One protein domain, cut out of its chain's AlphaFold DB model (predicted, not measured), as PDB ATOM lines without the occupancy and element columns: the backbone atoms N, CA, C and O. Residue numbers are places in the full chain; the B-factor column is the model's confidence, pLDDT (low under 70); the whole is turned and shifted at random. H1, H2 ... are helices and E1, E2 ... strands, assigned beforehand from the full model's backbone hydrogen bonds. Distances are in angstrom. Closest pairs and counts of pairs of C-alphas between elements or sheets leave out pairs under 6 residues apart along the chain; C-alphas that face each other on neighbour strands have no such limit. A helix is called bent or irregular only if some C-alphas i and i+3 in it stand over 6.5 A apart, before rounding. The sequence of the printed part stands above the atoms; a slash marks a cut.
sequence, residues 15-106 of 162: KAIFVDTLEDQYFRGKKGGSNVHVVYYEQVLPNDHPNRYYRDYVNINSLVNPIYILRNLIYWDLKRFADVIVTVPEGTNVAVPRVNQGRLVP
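This is residues 15 to 106 of the 162 residues of the protein "Hypothetical protein" of Pinguiococcus pyrenoidosus (UniProt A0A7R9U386). The chain makes an open, loose loop: a small three-stranded sheet forms one side, H2 lies at a far corner, and a thin stretch, in which residues 56 to 61 stand free, leads back to H3. H1 lies near H3 and H4, and H4 grazes the sheet. The printed part has 92 residues, with the named elements H1, E1, H2, H3, H4, E2 and E3 along the chain; these hold 43 residues, under half, and the class is mixed, helices and strands. The mixed sheet runs E1, E2, E3; the whole is loose, with a radius of gyration of the C-alphas of 15.7 A and spans of 45 by 32 by 18 A.

Find C-alpha 15 at (27.130, 82.456, 4.773); H1 runs from there to residue 28, 19.5 A. Next come E1, residues 39 to 41, and H2, residues 52 to 56. H3, residues 66 to 74, spans 13.9 A; H4 is residues 78 to 81. E2, residues 84 to 87, and E3, residues 96 to 99, follow; E3 ends at (15.118, 64.201, 1.782).

Look first at E1 and E2, parallel at 17 degrees, with N 40 and O 84 2.8 A apart. E2 and E3 are an antiparallel hairpin, with N 85 and O 98 2.8 A apart. E1, the helices H2, H3 and H4, and E2 make a strand-helix-strand unit, two parallel neighbour strands with helices between. H4 only grazes the sheet; C-alphas 40 and 79 are 6.1 A apart, the closest of E1 and H4. H2 is irregular, but only just, with C-alphas 52 and 55 6.6 A apart; H3 is irregular, with C-alphas 67 and 70 8.4 A apart. Every O i to N i+4 pair is within hydrogen-bond range in H1, 3 of 5 in H3 and 0 of 1 in H2, where 0 of 2 O i to N i+3 pairs are; H4 is too short for an O i to N i+4 pair.

The C-alphas of Lys 30 and Pro 50, the two farthest apart, are 46.2 A apart. The printed part has no cut and no long link. Confidence is low, under 70, at residues 15 to 16, 28 to 36 and 43 to 68.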
ATOM      1  N   LYS A  15      27.386  83.445   3.717       69.25
ATOM      2  CA  LYS A  15      27.130  82.456   4.773       69.25
ATOM      3  C   LYS A  15      26.327  83.027   5.946       69.25
ATOM      4  O   LYS A  15      25.426  82.360   6.441       69.25
ATOM      5  N   ALA A  16      26.611  84.254   6.380       68.75
ATOM      6  CA  ALA A  16      25.906  84.872   7.502       68.75
ATOM      7  C   ALA A  16      24.426  85.129   7.181       68.75
ATOM      8  O   ALA A  16      23.585  84.903   8.042       68.75
ATOM      9  N   ILE A  17      24.101  85.503   5.936       70.94
ATOM     10  CA  ILE A  17      22.710  85.686   5.486       70.94
ATOM     11  C   ILE A  17      21.939  84.364   5.574       70.94
ATOM     12  O   ILE A  17      20.814  84.336   6.075       70.94
ATOM     13  N   PHE A  18      22.550  83.262   5.126       74.38
ATOM     14  CA  PHE A  18      21.934  81.938   5.218       74.38
ATOM     15  C   PHE A  18      21.694  81.524   6.666       74.38
ATOM     16  O   PHE A  18      20.588  81.110   7.003       74.38
ATOM     17  N   VAL A  19      22.694  81.680   7.533       75.62
ATOM     18  CA  VAL A  19      22.567  81.306   8.945       75.62
ATOM     19  C   VAL A  19      21.535  82.179   9.666       75.62
ATOM     20  O   VAL A  19      20.713  81.648  10.408       75.62
ATOM     21  N   ASP A  20      21.518  83.491   9.416       75.88
ATOM     22  CA  ASP A  20      20.510  84.399   9.976       75.88
ATOM     23  C   ASP A  20      19.101  83.995   9.540       75.88
ATOM     24  O   ASP A  20      18.202  83.933  10.370       75.88
ATOM     25  N   THR A  21      18.911  83.666   8.262       74.69
ATOM     26  CA  THR A  21      17.605  83.249   7.735       74.69
ATOM     27  C   THR A  21      17.162  81.912   8.333       74.69
ATOM     28  O   THR A  21      16.008  81.777   8.734       74.69
ATOM     29  N   LEU A  22      18.076  80.943   8.442       77.12
ATOM     30  CA  LEU A  22      17.828  79.640   9.067       77.12
ATOM     31  C   LEU A  22      17.395  79.786  10.529       77.12
ATOM     32  O   LEU A  22      16.364  79.249  10.931       77.12
ATOM     33  N   GLU A  23      18.171  80.527  11.319       76.69
ATOM     34  CA  GLU A  23      17.883  80.748  12.735       76.69
ATOM     35  C   GLU A  23      16.602  81.566  12.929       76.69
ATOM     36  O   GLU A  23      15.793  81.235  13.794       76.69
ATOM     37  N   ASP A  24      16.373  82.607  12.124       74.62
ATOM     38  CA  ASP A  24      15.186  83.450  12.259       74.62
ATOM     39  C   ASP A  24      13.905  82.674  11.952       74.62
ATOM     40  O   ASP A  24      12.952  82.740  12.725       74.62
ATOM     41  N   GLN A  25      13.893  81.869  10.887       71.00
ATOM     42  CA  GLN A  25      12.748  81.015  10.558       71.00
ATOM     43  C   GLN A  25      12.502  79.966  11.641       71.00
ATOM     44  O   GLN A  25      11.364  79.781  12.076       71.00
ATOM     45  N   TYR A  26      13.568  79.329  12.128       72.31
ATOM     46  CA  TYR A  26      13.453  78.293  13.146       72.31
ATOM     47  C   TYR A  26      12.967  78.849  14.497       72.31
ATOM     48  O   TYR A  26      12.117  78.241  15.144       72.31
ATOM     49  N   PHE A  27      13.458  80.019  14.925       72.31
ATOM     50  CA  PHE A  27      13.157  80.578  16.250       72.31
ATOM     51  C   PHE A  27      11.994  81.585  16.279       72.31
ATOM     52  O   PHE A  27      11.309  81.681  17.299       72.31
ATOM     53  N   ARG A  28      11.743  82.357  15.210       67.06
ATOM     54  CA  ARG A  28      10.572  83.259  15.123       67.06
ATOM     55  C   ARG A  28       9.324  82.563  14.604       67.06
ATOM     56  O   ARG A  28       8.223  83.050  14.869       67.06
ATOM     57  N   GLY A  29       9.467  81.415  13.948       57.88
ATOM     58  CA  GLY A  29       8.377  80.491  13.664       57.88
ATOM     59  C   GLY A  29       7.840  79.865  14.952       57.88
ATOM     60  O   GLY A  29       7.977  78.667  15.163       57.88
ATOM     61  N   LYS A  30       7.209  80.670  15.821       49.38
ATOM     62  CA  LYS A  30       6.693  80.341  17.168       49.38
ATOM     63  C   LYS A  30       5.711  79.151  17.243       49.38
ATOM     64  O   LYS A  30       5.169  78.899  18.314       49.38
ATOM     65  N   LYS A  31       5.459  78.424  16.149       50.19
ATOM     66  CA  LYS A  31       4.586  77.241  16.070       50.19
ATOM     67  C   LYS A  31       4.991  76.268  14.948       50.19
ATOM     68  O   LYS A  31       4.131  75.855  14.181       50.19
ATOM     69  N   GLY A  32       6.277  75.944  14.784       48.28
ATOM     70  CA  GLY A  32       6.690  74.887  13.838       48.28
ATOM     71  C   GLY A  32       6.231  75.121  12.391       48.28
ATOM     72  O   GLY A  32       5.885  74.176  11.689       48.28
ATOM     73  N   GLY A  33       6.171  76.386  11.962       47.59
ATOM     74  CA  GLY A  33       5.710  76.761  10.627       47.59
ATOM     75  C   GLY A  33       6.715  76.324   9.568       47.59
ATOM     76  O   GLY A  33       7.735  76.979   9.373       47.59
ATOM     77  N   SER A  34       6.402  75.224   8.889       52.66
ATOM     78  CA  SER A  34       7.179  74.540   7.851       52.66
ATOM     79  C   SER A  34       7.294  75.308   6.525       52.66
ATOM     80  O   SER A  34       7.360  74.690   5.470       52.66
ATOM     81  N   ASN A  35       7.249  76.641   6.530       54.97
ATOM     82  CA  ASN A  35       7.056  77.404   5.289       54.97
ATOM     83  C   ASN A  35       8.362  77.736   4.564       54.97
ATOM     84  O   ASN A  35       8.328  78.199   3.426       54.97
ATOM     85  N   VAL A  36       9.508  77.519   5.212       59.06
ATOM     86  CA  VAL A  36      10.820  77.693   4.594       59.06
ATOM     87  C   VAL A  36      11.531  76.353   4.601       59.06
ATOM     88  O   VAL A  36      11.916  75.847   5.654       59.06
ATOM     89  N   HIS A  37      11.680  75.797   3.402       71.44
ATOM     90  CA  HIS A  37      12.453  74.593   3.151       71.44
ATOM     91  C   HIS A  37      13.815  74.967   2.592       71.44
ATOM     92  O   HIS A  37      13.936  75.786   1.678       71.44
ATOM     93  N   VAL A  38      14.848  74.353   3.146       75.44
ATOM     94  CA  VAL A  38      16.231  74.614   2.773       75.44
ATOM     95  C   VAL A  38      16.653  73.534   1.794       75.44
ATOM     96  O   VAL A  38      16.742  72.359   2.151       75.44
ATOM     97  N   VAL A  39      16.908  73.937   0.552       80.00
ATOM     98  CA  VAL A  39      17.383  73.040  -0.502       80.00
ATOM     99  C   VAL A  39      18.872  73.282  -0.710       80.00
ATOM    100  O   VAL A  39      19.284  74.390  -1.052       80.00
ATOM    101  N   TYR A  40      19.679  72.249  -0.491       80.81
ATOM    102  CA  TYR A  40      21.115  72.276  -0.733       80.81
ATOM    103  C   TYR A  40      21.425  71.597  -2.063       80.81
ATOM    104  O   TYR A  40      21.098  70.427  -2.246       80.81
ATOM    105  N   TYR A  41      22.075  72.314  -2.974       76.62
ATOM    106  CA  TYR A  41      22.590  71.742  -4.215       76.62
ATOM    107  C   TYR A  41      24.020  71.282  -3.973       76.62
ATOM    108  O   TYR A  41      24.892  72.093  -3.658       76.62
ATOM    109  N   GLU A  42      24.251  69.976  -4.070       77.12
ATOM    110  CA  GLU A  42      25.587  69.423  -3.920       77.12
ATOM    111  C   GLU A  42      26.460  69.865  -5.089       77.12
ATOM    112  O   GLU A  42      26.084  69.747  -6.257       77.12
ATOM    113  N   GLN A  43      27.617  70.430  -4.749       68.25
ATOM    114  CA  GLN A  43      28.591  70.831  -5.743       68.25
ATOM    115  C   GLN A  43      29.076  69.579  -6.465       68.25
ATOM    116  O   GLN A  43      29.591  68.651  -5.848       68.25
ATOM    117  N   VAL A  44      28.937  69.589  -7.784       64.75
ATOM    118  CA  VAL A  44      29.533  68.573  -8.642       64.75
ATOM    119  C   VAL A  44      31.059  68.757  -8.592       64.75
ATOM    120  O   VAL A  44      31.542  69.892  -8.601       64.75
ATOM    121  N   LEU A  45      31.863  67.704  -8.464       65.69
ATOM    122  CA  LEU A  45      33.314  67.901  -8.502       65.69
ATOM    123  C   LEU A  45      33.781  68.010  -9.961       65.69
ATOM    124  O   LEU A  45      33.187  67.389 -10.844       65.69
ATOM    125  N   PRO A  46      34.858  68.769 -10.243       59.34
ATOM    126  CA  PRO A  46      35.391  68.911 -11.602       59.34
ATOM    127  C   PRO A  46      35.736  67.579 -12.287       59.34
ATOM    128  O   PRO A  46      35.778  67.517 -13.512       59.34
ATOM    129  N   ASN A  47      35.995  66.532 -11.499       61.94
ATOM    130  CA  ASN A  47      36.375  65.207 -11.985       61.94
ATOM    131  C   ASN A  47      35.165  64.322 -12.331       61.94
ATOM    132  O   ASN A  47      35.315  63.390 -13.116       61.94
ATOM    133  N   ASP A  48      33.985  64.626 -11.784       59.56
ATOM    134  CA  ASP A  48      32.799  63.760 -11.867       59.56
ATOM    135  C   ASP A  48      31.989  64.040 -13.141       59.56
ATOM    136  O   ASP A  48      31.295  63.173 -13.671       59.56
ATOM    137  N   HIS A  49      32.092  65.267 -13.663       56.91
ATOM    138  CA  HIS A  49      31.460  65.671 -14.912       56.91
ATOM    139  C   HIS A  49      32.436  66.520 -15.736       56.91
ATOM    140  O   HIS A  49      32.790  67.623 -15.309       56.91
ATOM    141  N   PRO A  50      32.838  66.074 -16.941       51.78
ATOM    142  CA  PRO A  50      33.699  66.840 -17.836       51.78
ATOM    143  C   PRO A  50      32.891  67.976 -18.477       51.78
ATOM    144  O   PRO A  50      32.571  67.941 -19.663       51.78
ATOM    145  N   ASN A  51      32.484  68.973 -17.686       51.50
ATOM    146  CA  ASN A  51      31.623  70.047 -18.156       51.50
ATOM    147  C   ASN A  51      32.371  71.382 -18.242       51.50
ATOM    148  O   ASN A  51      32.972  71.872 -17.285       51.50
ATOM    149  N   ARG A  52      32.281  71.987 -19.432       52.81
ATOM    150  CA  ARG A  52      32.939  73.227 -19.879       52.81
ATOM    151  C   ARG A  52      32.680  74.439 -18.970       52.81
ATOM    152  O   ARG A  52      33.454  75.389 -19.005       52.81
ATOM    153  N   TYR A  53      31.628  74.390 -18.154       52.44
ATOM    154  CA  TYR A  53      31.178  75.475 -17.281       52.44
ATOM    155  C   TYR A  53      32.006  75.650 -15.996       52.44
ATOM    156  O   TYR A  53      31.897  76.690 -15.360       52.44
ATOM    157  N   TYR A  54      32.867  74.692 -15.622       52.41
ATOM    158  CA  TYR A  54      33.696  74.804 -14.409       52.41
ATOM    159  C   TYR A  54      34.778  75.883 -14.478       52.41
ATOM    160  O   TYR A  54      35.227  76.358 -13.437       52.41
ATOM    161  N   ARG A  55      35.214  76.269 -15.685       53.09
ATOM    162  CA  ARG A  55      36.349  77.189 -15.863       53.09
ATOM    163  C   ARG A  55      36.097  78.593 -15.313       53.09
ATOM    164  O   ARG A  55      37.061  79.250 -14.939       53.09
ATOM    165  N   ASP A  56      34.835  79.006 -15.208       55.25
ATOM    166  CA  ASP A  56      34.461  80.369 -14.815       55.25
ATOM    167  C   ASP A  56      33.938  80.463 -13.368       55.25
ATOM    168  O   ASP A  56      33.625  81.550 -12.879       55.25
ATOM    169  N   TYR A  57      33.856  79.337 -12.648       53.12
ATOM    170  CA  TYR A  57      33.436  79.335 -11.248       53.12
ATOM    171  C   TYR A  57      34.591  79.751 -10.337       53.12
ATOM    172  O   TYR A  57      35.467  78.962  -9.981       53.12
ATOM    173  N   VAL A  58      34.567  81.012  -9.915       51.69
ATOM    174  CA  VAL A  58      35.455  81.517  -8.867       51.69
ATOM    175  C   VAL A  58      34.980  80.969  -7.526       51.69
ATOM    176  O   VAL A  58      33.856  81.236  -7.099       51.69
ATOM    177  N   ASN A  59      35.843  80.218  -6.838       48.91
ATOM    178  CA  ASN A  59      35.595  79.850  -5.450       48.91
ATOM    179  C   ASN A  59      35.605  81.131  -4.604       48.91
ATOM    180  O   ASN A  59      36.655  81.742  -4.389       48.91
ATOM    181  N   ILE A  60      34.422  81.585  -4.185       51.31
ATOM    182  CA  ILE A  60      34.290  82.771  -3.345       51.31
ATOM    183  C   ILE A  60      34.729  82.376  -1.937       51.31
ATOM    184  O   ILE A  60      33.926  81.956  -1.105       51.31
ATOM    185  N   ASN A  61      36.020  82.550  -1.663       45.16
ATOM    186  CA  ASN A  61      36.559  82.500  -0.313       45.16
ATOM    187  C   ASN A  61      35.992  83.690   0.473       45.16
ATOM    188  O   ASN A  61      36.528  84.796   0.448       45.16
ATOM    189  N   SER A  62      34.853  83.494   1.136       53.06
ATOM    190  CA  SER A  62      34.270  84.523   1.990       53.06
ATOM    191  C   SER A  62      35.078  84.633   3.279       53.06
ATOM    192  O   SER A  62      35.185  83.655   4.022       53.06
ATOM    193  N   LEU A  63      35.617  85.823   3.560       50.91
ATOM    194  CA  LEU A  63      36.245  86.115   4.845       50.91
ATOM    195  C   LEU A  63      35.241  85.859   5.974       50.91
ATOM    196  O   LEU A  63      34.064  86.197   5.897       50.91
ATOM    197  N   VAL A  64      35.699  85.210   7.032       57.03
ATOM    198  CA  VAL A  64      34.861  84.896   8.182       57.03
ATOM    199  C   VAL A  64      34.977  86.054   9.163       57.03
ATOM    200  O   VAL A  64      36.086  86.422   9.541       57.03
ATOM    201  N   ASN A  65      33.859  86.650   9.590       61.72
ATOM    202  CA  ASN A  65      33.924  87.641  10.663       61.72
ATOM    203  C   ASN A  65      34.418  86.941  11.950       61.72
ATOM    204  O   ASN A  65      33.739  86.017  12.416       61.72
ATOM    205  N   PRO A  66      35.553  87.365  12.539       63.19
ATOM    206  CA  PRO A  66      36.153  86.699  13.697       63.19
ATOM    207  C   PRO A  66      35.251  86.715  14.940       63.19
ATOM    208  O   PRO A  66      35.386  85.866  15.810       63.19
ATOM    209  N   ILE A  67      34.264  87.610  15.007       67.00
ATOM    210  CA  ILE A  67      33.287  87.655  16.107       67.00
ATOM    211  C   ILE A  67      32.356  86.424  16.089       67.00
ATOM    212  O   ILE A  67      31.752  86.067  17.096       67.00
ATOM    213  N   TYR A  68      32.259  85.724  14.956       69.00
ATOM    214  CA  TYR A  68      31.313  84.629  14.739       69.00
ATOM    215  C   TYR A  68      31.993  83.254  14.702       69.00
ATOM    216  O   TYR A  68      31.432  82.333  14.115       69.00
ATOM    217  N   ILE A  69      33.190  83.078  15.274       74.19
ATOM    218  CA  ILE A  69      33.953  81.815  15.179       74.19
ATOM    219  C   ILE A  69      33.100  80.599  15.560       74.19
ATOM    220  O   ILE A  69      32.992  79.662  14.772       74.19
ATOM    221  N   LEU A  70      32.417  80.640  16.709       76.06
ATOM    222  CA  LEU A  70      31.606  79.514  17.182       76.06
ATOM    223  C   LEU A  70      30.432  79.205  16.241       76.06
ATOM    224  O   LEU A  70      30.181  78.048  15.905       76.06
ATOM    225  N   ARG A  71      29.743  80.247  15.763       76.06
ATOM    226  CA  ARG A  71      28.647  80.113  14.796       76.06
ATOM    227  C   ARG A  71      29.174  79.544  13.477       76.06
ATOM    228  O   ARG A  71      28.596  78.618  12.930       76.06
ATOM    229  N   ASN A  72      30.316  80.013  12.992       75.62
ATOM    230  CA  ASN A  72      30.907  79.514  11.753       75.62
ATOM    231  C   ASN A  72      31.405  78.075  11.842       75.62
ATOM    232  O   ASN A  72      31.333  77.386  10.825       75.62
ATOM    233  N   LEU A  73      31.874  77.650  13.018       80.69
ATOM    234  CA  LEU A  73      32.254  76.271  13.305       80.69
ATOM    235  C   LEU A  73      31.024  75.354  13.290       80.69
ATOM    236  O   LEU A  73      31.035  74.320  12.630       80.69
ATOM    237  N   ILE A  74      29.941  75.748  13.966       82.69
ATOM    238  CA  ILE A  74      28.715  74.937  14.021       82.69
ATOM    239  C   ILE A  74      28.026  74.883  12.652       82.69
ATOM    240  O   ILE A  74      27.636  73.810  12.198       82.69
ATOM    241  N   TYR A  75      27.950  76.013  11.951       78.38
ATOM    242  CA  TYR A  75      27.440  76.089  10.582       78.38
ATOM    243  C   TYR A  75      28.537  75.878   9.538       78.38
ATOM    244  O   TYR A  75      28.440  76.403   8.428       78.38
ATOM    245  N   TRP A  76      29.622  75.176   9.878       81.25
ATOM    246  CA  TRP A  76      30.671  74.860   8.909       81.25
ATOM    247  C   TRP A  76      30.096  74.075   7.732       81.25
ATOM    248  O   TRP A  76      30.328  74.430   6.581       81.25
ATOM    249  N   ASP A  77      29.261  73.088   8.049       82.25
ATOM    250  CA  ASP A  77      28.576  72.234   7.093       82.25
ATOM    251  C   ASP A  77      27.073  72.556   7.058       82.25
ATOM    252  O   ASP A  77      26.266  71.989   7.802       82.25
ATOM    253  N   LEU A  78      26.694  73.500   6.190       78.56
ATOM    254  CA  LEU A  78      25.296  73.906   6.003       78.56
ATOM    255  C   LEU A  78      24.416  72.777   5.437       78.56
ATOM    256  O   LEU A  78      23.203  72.807   5.651       78.56
ATOM    257  N   LYS A  79      25.002  71.757   4.788       83.12
ATOM    258  CA  LYS A  79      24.277  70.593   4.244       83.12
ATOM    259  C   LYS A  79      23.478  69.879   5.334       83.12
ATOM    260  O   LYS A  79      22.366  69.423   5.089       83.12
ATOM    261  N   ARG A  80      24.003  69.838   6.564       85.44
ATOM    262  CA  ARG A  80      23.360  69.176   7.715       85.44
ATOM    263  C   ARG A  80      22.055  69.833   8.149       85.44
ATOM    264  O   ARG A  80      21.228  69.169   8.767       85.44
ATOM    265  N   PHE A  81      21.874  71.112   7.837       83.50
ATOM    266  CA  PHE A  81      20.680  71.882   8.182       83.50
ATOM    267  C   PHE A  81      19.670  71.949   7.025       83.50
ATOM    268  O   PHE A  81      18.600  72.528   7.191       83.50
ATOM    269  N   ALA A  82      19.987  71.361   5.865       84.44
ATOM    270  CA  ALA A  82      19.095  71.324   4.710       84.44
ATOM    271  C   ALA A  82      17.985  70.277   4.875       84.44
ATOM    272  O   ALA A  82      18.222  69.208   5.436       84.44
ATOM    273  N   ASP A  83      16.796  70.568   4.347       83.50
ATOM    274  CA  ASP A  83      15.659  69.641   4.271       83.50
ATOM    275  C   ASP A  83      15.797  68.673   3.099       83.50
ATOM    276  O   ASP A  83      15.485  67.486   3.207       83.50
ATOM    277  N   VAL A  84      16.273  69.190   1.966       84.12
ATOM    278  CA  VAL A  84      16.457  68.437   0.728       84.12
ATOM    279  C   VAL A  84      17.860  68.687   0.209       84.12
ATOM    280  O   VAL A  84      18.315  69.826   0.127       84.12
ATOM    281  N   ILE A  85      18.537  67.608  -0.159       86.12
ATOM    282  CA  ILE A  85      19.845  67.629  -0.800       86.12
ATOM    283  C   ILE A  85      19.634  67.178  -2.238       86.12
ATOM    284  O   ILE A  85      19.133  66.083  -2.480       86.12
ATOM    285  N   VAL A  86      19.985  68.034  -3.184       83.31
ATOM    286  CA  VAL A  86      19.901  67.755  -4.615       83.31
ATOM    287  C   VAL A  86      21.289  67.376  -5.098       83.31
ATOM    288  O   VAL A  86      22.219  68.170  -4.971       83.31
ATOM    289  N   THR A  87      21.424  66.171  -5.642       83.62
ATOM    290  CA  THR A  87      22.691  65.653  -6.169       83.62
ATOM    291  C   THR A  87      22.540  65.303  -7.643       83.62
ATOM    292  O   THR A  87      21.446  64.980  -8.104       83.62
ATOM    293  N   VAL A  88      23.628  65.381  -8.403       79.81
ATOM    294  CA  VAL A  88      23.675  64.890  -9.785       79.81
ATOM    295  C   VAL A  88      24.571  63.653  -9.776       79.81
ATOM    296  O   VAL A  88      25.753  63.790  -9.468       79.81
ATOM    297  N   PRO A  89      24.029  62.447 -10.013       79.12
ATOM    298  CA  PRO A  89      24.835  61.236 -10.091       79.12
ATOM    299  C   PRO A  89      25.840  61.290 -11.246       79.12
ATOM    300  O   PRO A  89      25.515  61.797 -12.327       79.12
ATOM    301  N   GLU A  90      27.011  60.687 -11.031       77.50
ATOM    302  CA  GLU A  90      28.057  60.543 -12.047       77.50
ATOM    303  C   GLU A  90      27.496  59.984 -13.361       77.50
ATOM    304  O   GLU A  90      26.666  59.070 -13.382       77.50
ATOM    305  N   GLY A  91      27.931  60.561 -14.483       72.75
ATOM    306  CA  GLY A  91      27.501  60.136 -15.819       72.75
ATOM    307  C   GLY A  91      26.071  60.533 -16.205       72.75
ATOM    308  O   GLY A  91      25.633  60.213 -17.310       72.75
ATOM    309  N   THR A  92      25.342  61.259 -15.351       72.81
ATOM    310  CA  THR A  92      23.993  61.761 -15.654       72.81
ATOM    311  C   THR A  92      23.954  63.289 -15.749       72.81
ATOM    312  O   THR A  92      24.803  63.986 -15.211       72.81
ATOM    313  N   ASN A  93      22.945  63.840 -16.425       72.75
ATOM    314  CA  ASN A  93      22.656  65.283 -16.400       72.75
ATOM    315  C   ASN A  93      21.365  65.585 -15.621       72.75
ATOM    316  O   ASN A  93      20.754  66.637 -15.804       72.75
ATOM    317  N   VAL A  94      20.911  64.636 -14.798       76.06
ATOM    318  CA  VAL A  94      19.617  64.698 -14.117       76.06
ATOM    319  C   VAL A  94      19.851  64.877 -12.625       76.06
ATOM    320  O   VAL A  94      20.551  64.091 -11.993       76.06
ATOM    321  N   ALA A  95      19.244  65.916 -12.062       79.69
ATOM    322  CA  ALA A  95      19.295  66.184 -10.636       79.69
ATOM    323  C   ALA A  95      18.302  65.289  -9.880       79.69
ATOM    324  O   ALA A  95      17.125  65.218 -10.235       79.69
ATOM    325  N   VAL A  96      18.772  64.637  -8.818       86.00
ATOM    326  CA  VAL A  96      17.976  63.754  -7.962       86.00
ATOM    327  C   VAL A  96      17.839  64.391  -6.574       86.00
ATOM    328  O   VAL A  96      18.843  64.584  -5.883       86.00
ATOM    329  N   PRO A  97      16.618  64.744  -6.135       88.88
ATOM    330  CA  PRO A  97      16.389  65.254  -4.790       88.88
ATOM    331  C   PRO A  97      16.335  64.109  -3.772       88.88
ATOM    332  O   PRO A  97      15.652  63.105  -3.969       88.88
ATOM    333  N   ARG A  98      16.998  64.292  -2.630       89.06
ATOM    334  CA  ARG A  98      16.946  63.390  -1.478       89.06
ATOM    335  C   ARG A  98      16.532  64.156  -0.229       89.06
ATOM    336  O   ARG A  98      17.151  65.156   0.126       89.06
ATOM    337  N   VAL A  99      15.522  63.654   0.479       87.50
ATOM    338  CA  VAL A  99      15.118  64.201   1.782       87.50
ATOM    339  C   VAL A  99      16.187  63.884   2.827       87.50
ATOM    340  O   VAL A  99      16.604  62.732   2.981       87.50
ATOM    341  N   ASN A 100      16.623  64.902   3.563       86.00
ATOM    342  CA  ASN A 100      17.573  64.763   4.656       86.00
ATOM    343  C   ASN A 100      16.844  64.398   5.957       86.00
ATOM    344  O   ASN A 100      16.423  65.258   6.726       86.00
ATOM    345  N   GLN A 101      16.708  63.098   6.213       83.69
ATOM    346  CA  GLN A 101      16.037  62.584   7.414       83.69
ATOM    347  C   GLN A 101      16.771  62.931   8.723       83.69
ATOM    348  O   GLN A 101      16.160  62.917   9.786       83.69
ATOM    349  N   GLY A 102      18.067  63.259   8.655       83.25
ATOM    350  CA  GLY A 102      18.917  63.584   9.805       83.25
ATOM    351  C   GLY A 102      19.168  65.080   9.988       83.25
ATOM    352  O   GLY A 102      20.233  65.453  10.481       83.25
ATOM    353  N   ARG A 103      18.245  65.942   9.540       83.56
ATOM    354  CA  ARG A 103      18.419  67.399   9.602       83.56
ATOM    355  C   ARG A 103      18.707  67.861  11.032       83.56
ATOM    356  O   ARG A 103      17.914  67.626  11.945       83.56
ATOM    357  N   LEU A 104      19.814  68.578  11.212       83.75
ATOM    358  CA  LEU A 104      20.147  69.202  12.487       83.75
ATOM    359  C   LEU A 104      19.289  70.440  12.731       83.75
ATOM    360  O   LEU A 104      18.950  71.199  11.823       83.75
ATOM    361  N   VAL A 105      18.973  70.651  14.002       81.69
ATOM    362  CA  VAL A 105      18.275  71.837  14.480       81.69
ATOM    363  C   VAL A 105      19.299  72.912  14.860       81.69
ATOM    364  O   VAL A 105      20.247  72.603  15.587       81.69
ATOM    365  N   PRO A 106      19.113  74.171  14.422       80.81
ATOM    366  CA  PRO A 106      19.871  75.311  14.926       80.81
ATOM    367  C   PRO A 106      19.866  75.356  16.465       80.81
ATOM    368  O   PRO A 106      18.793  75.401  17.072       80.81
TER     369      PRO A 106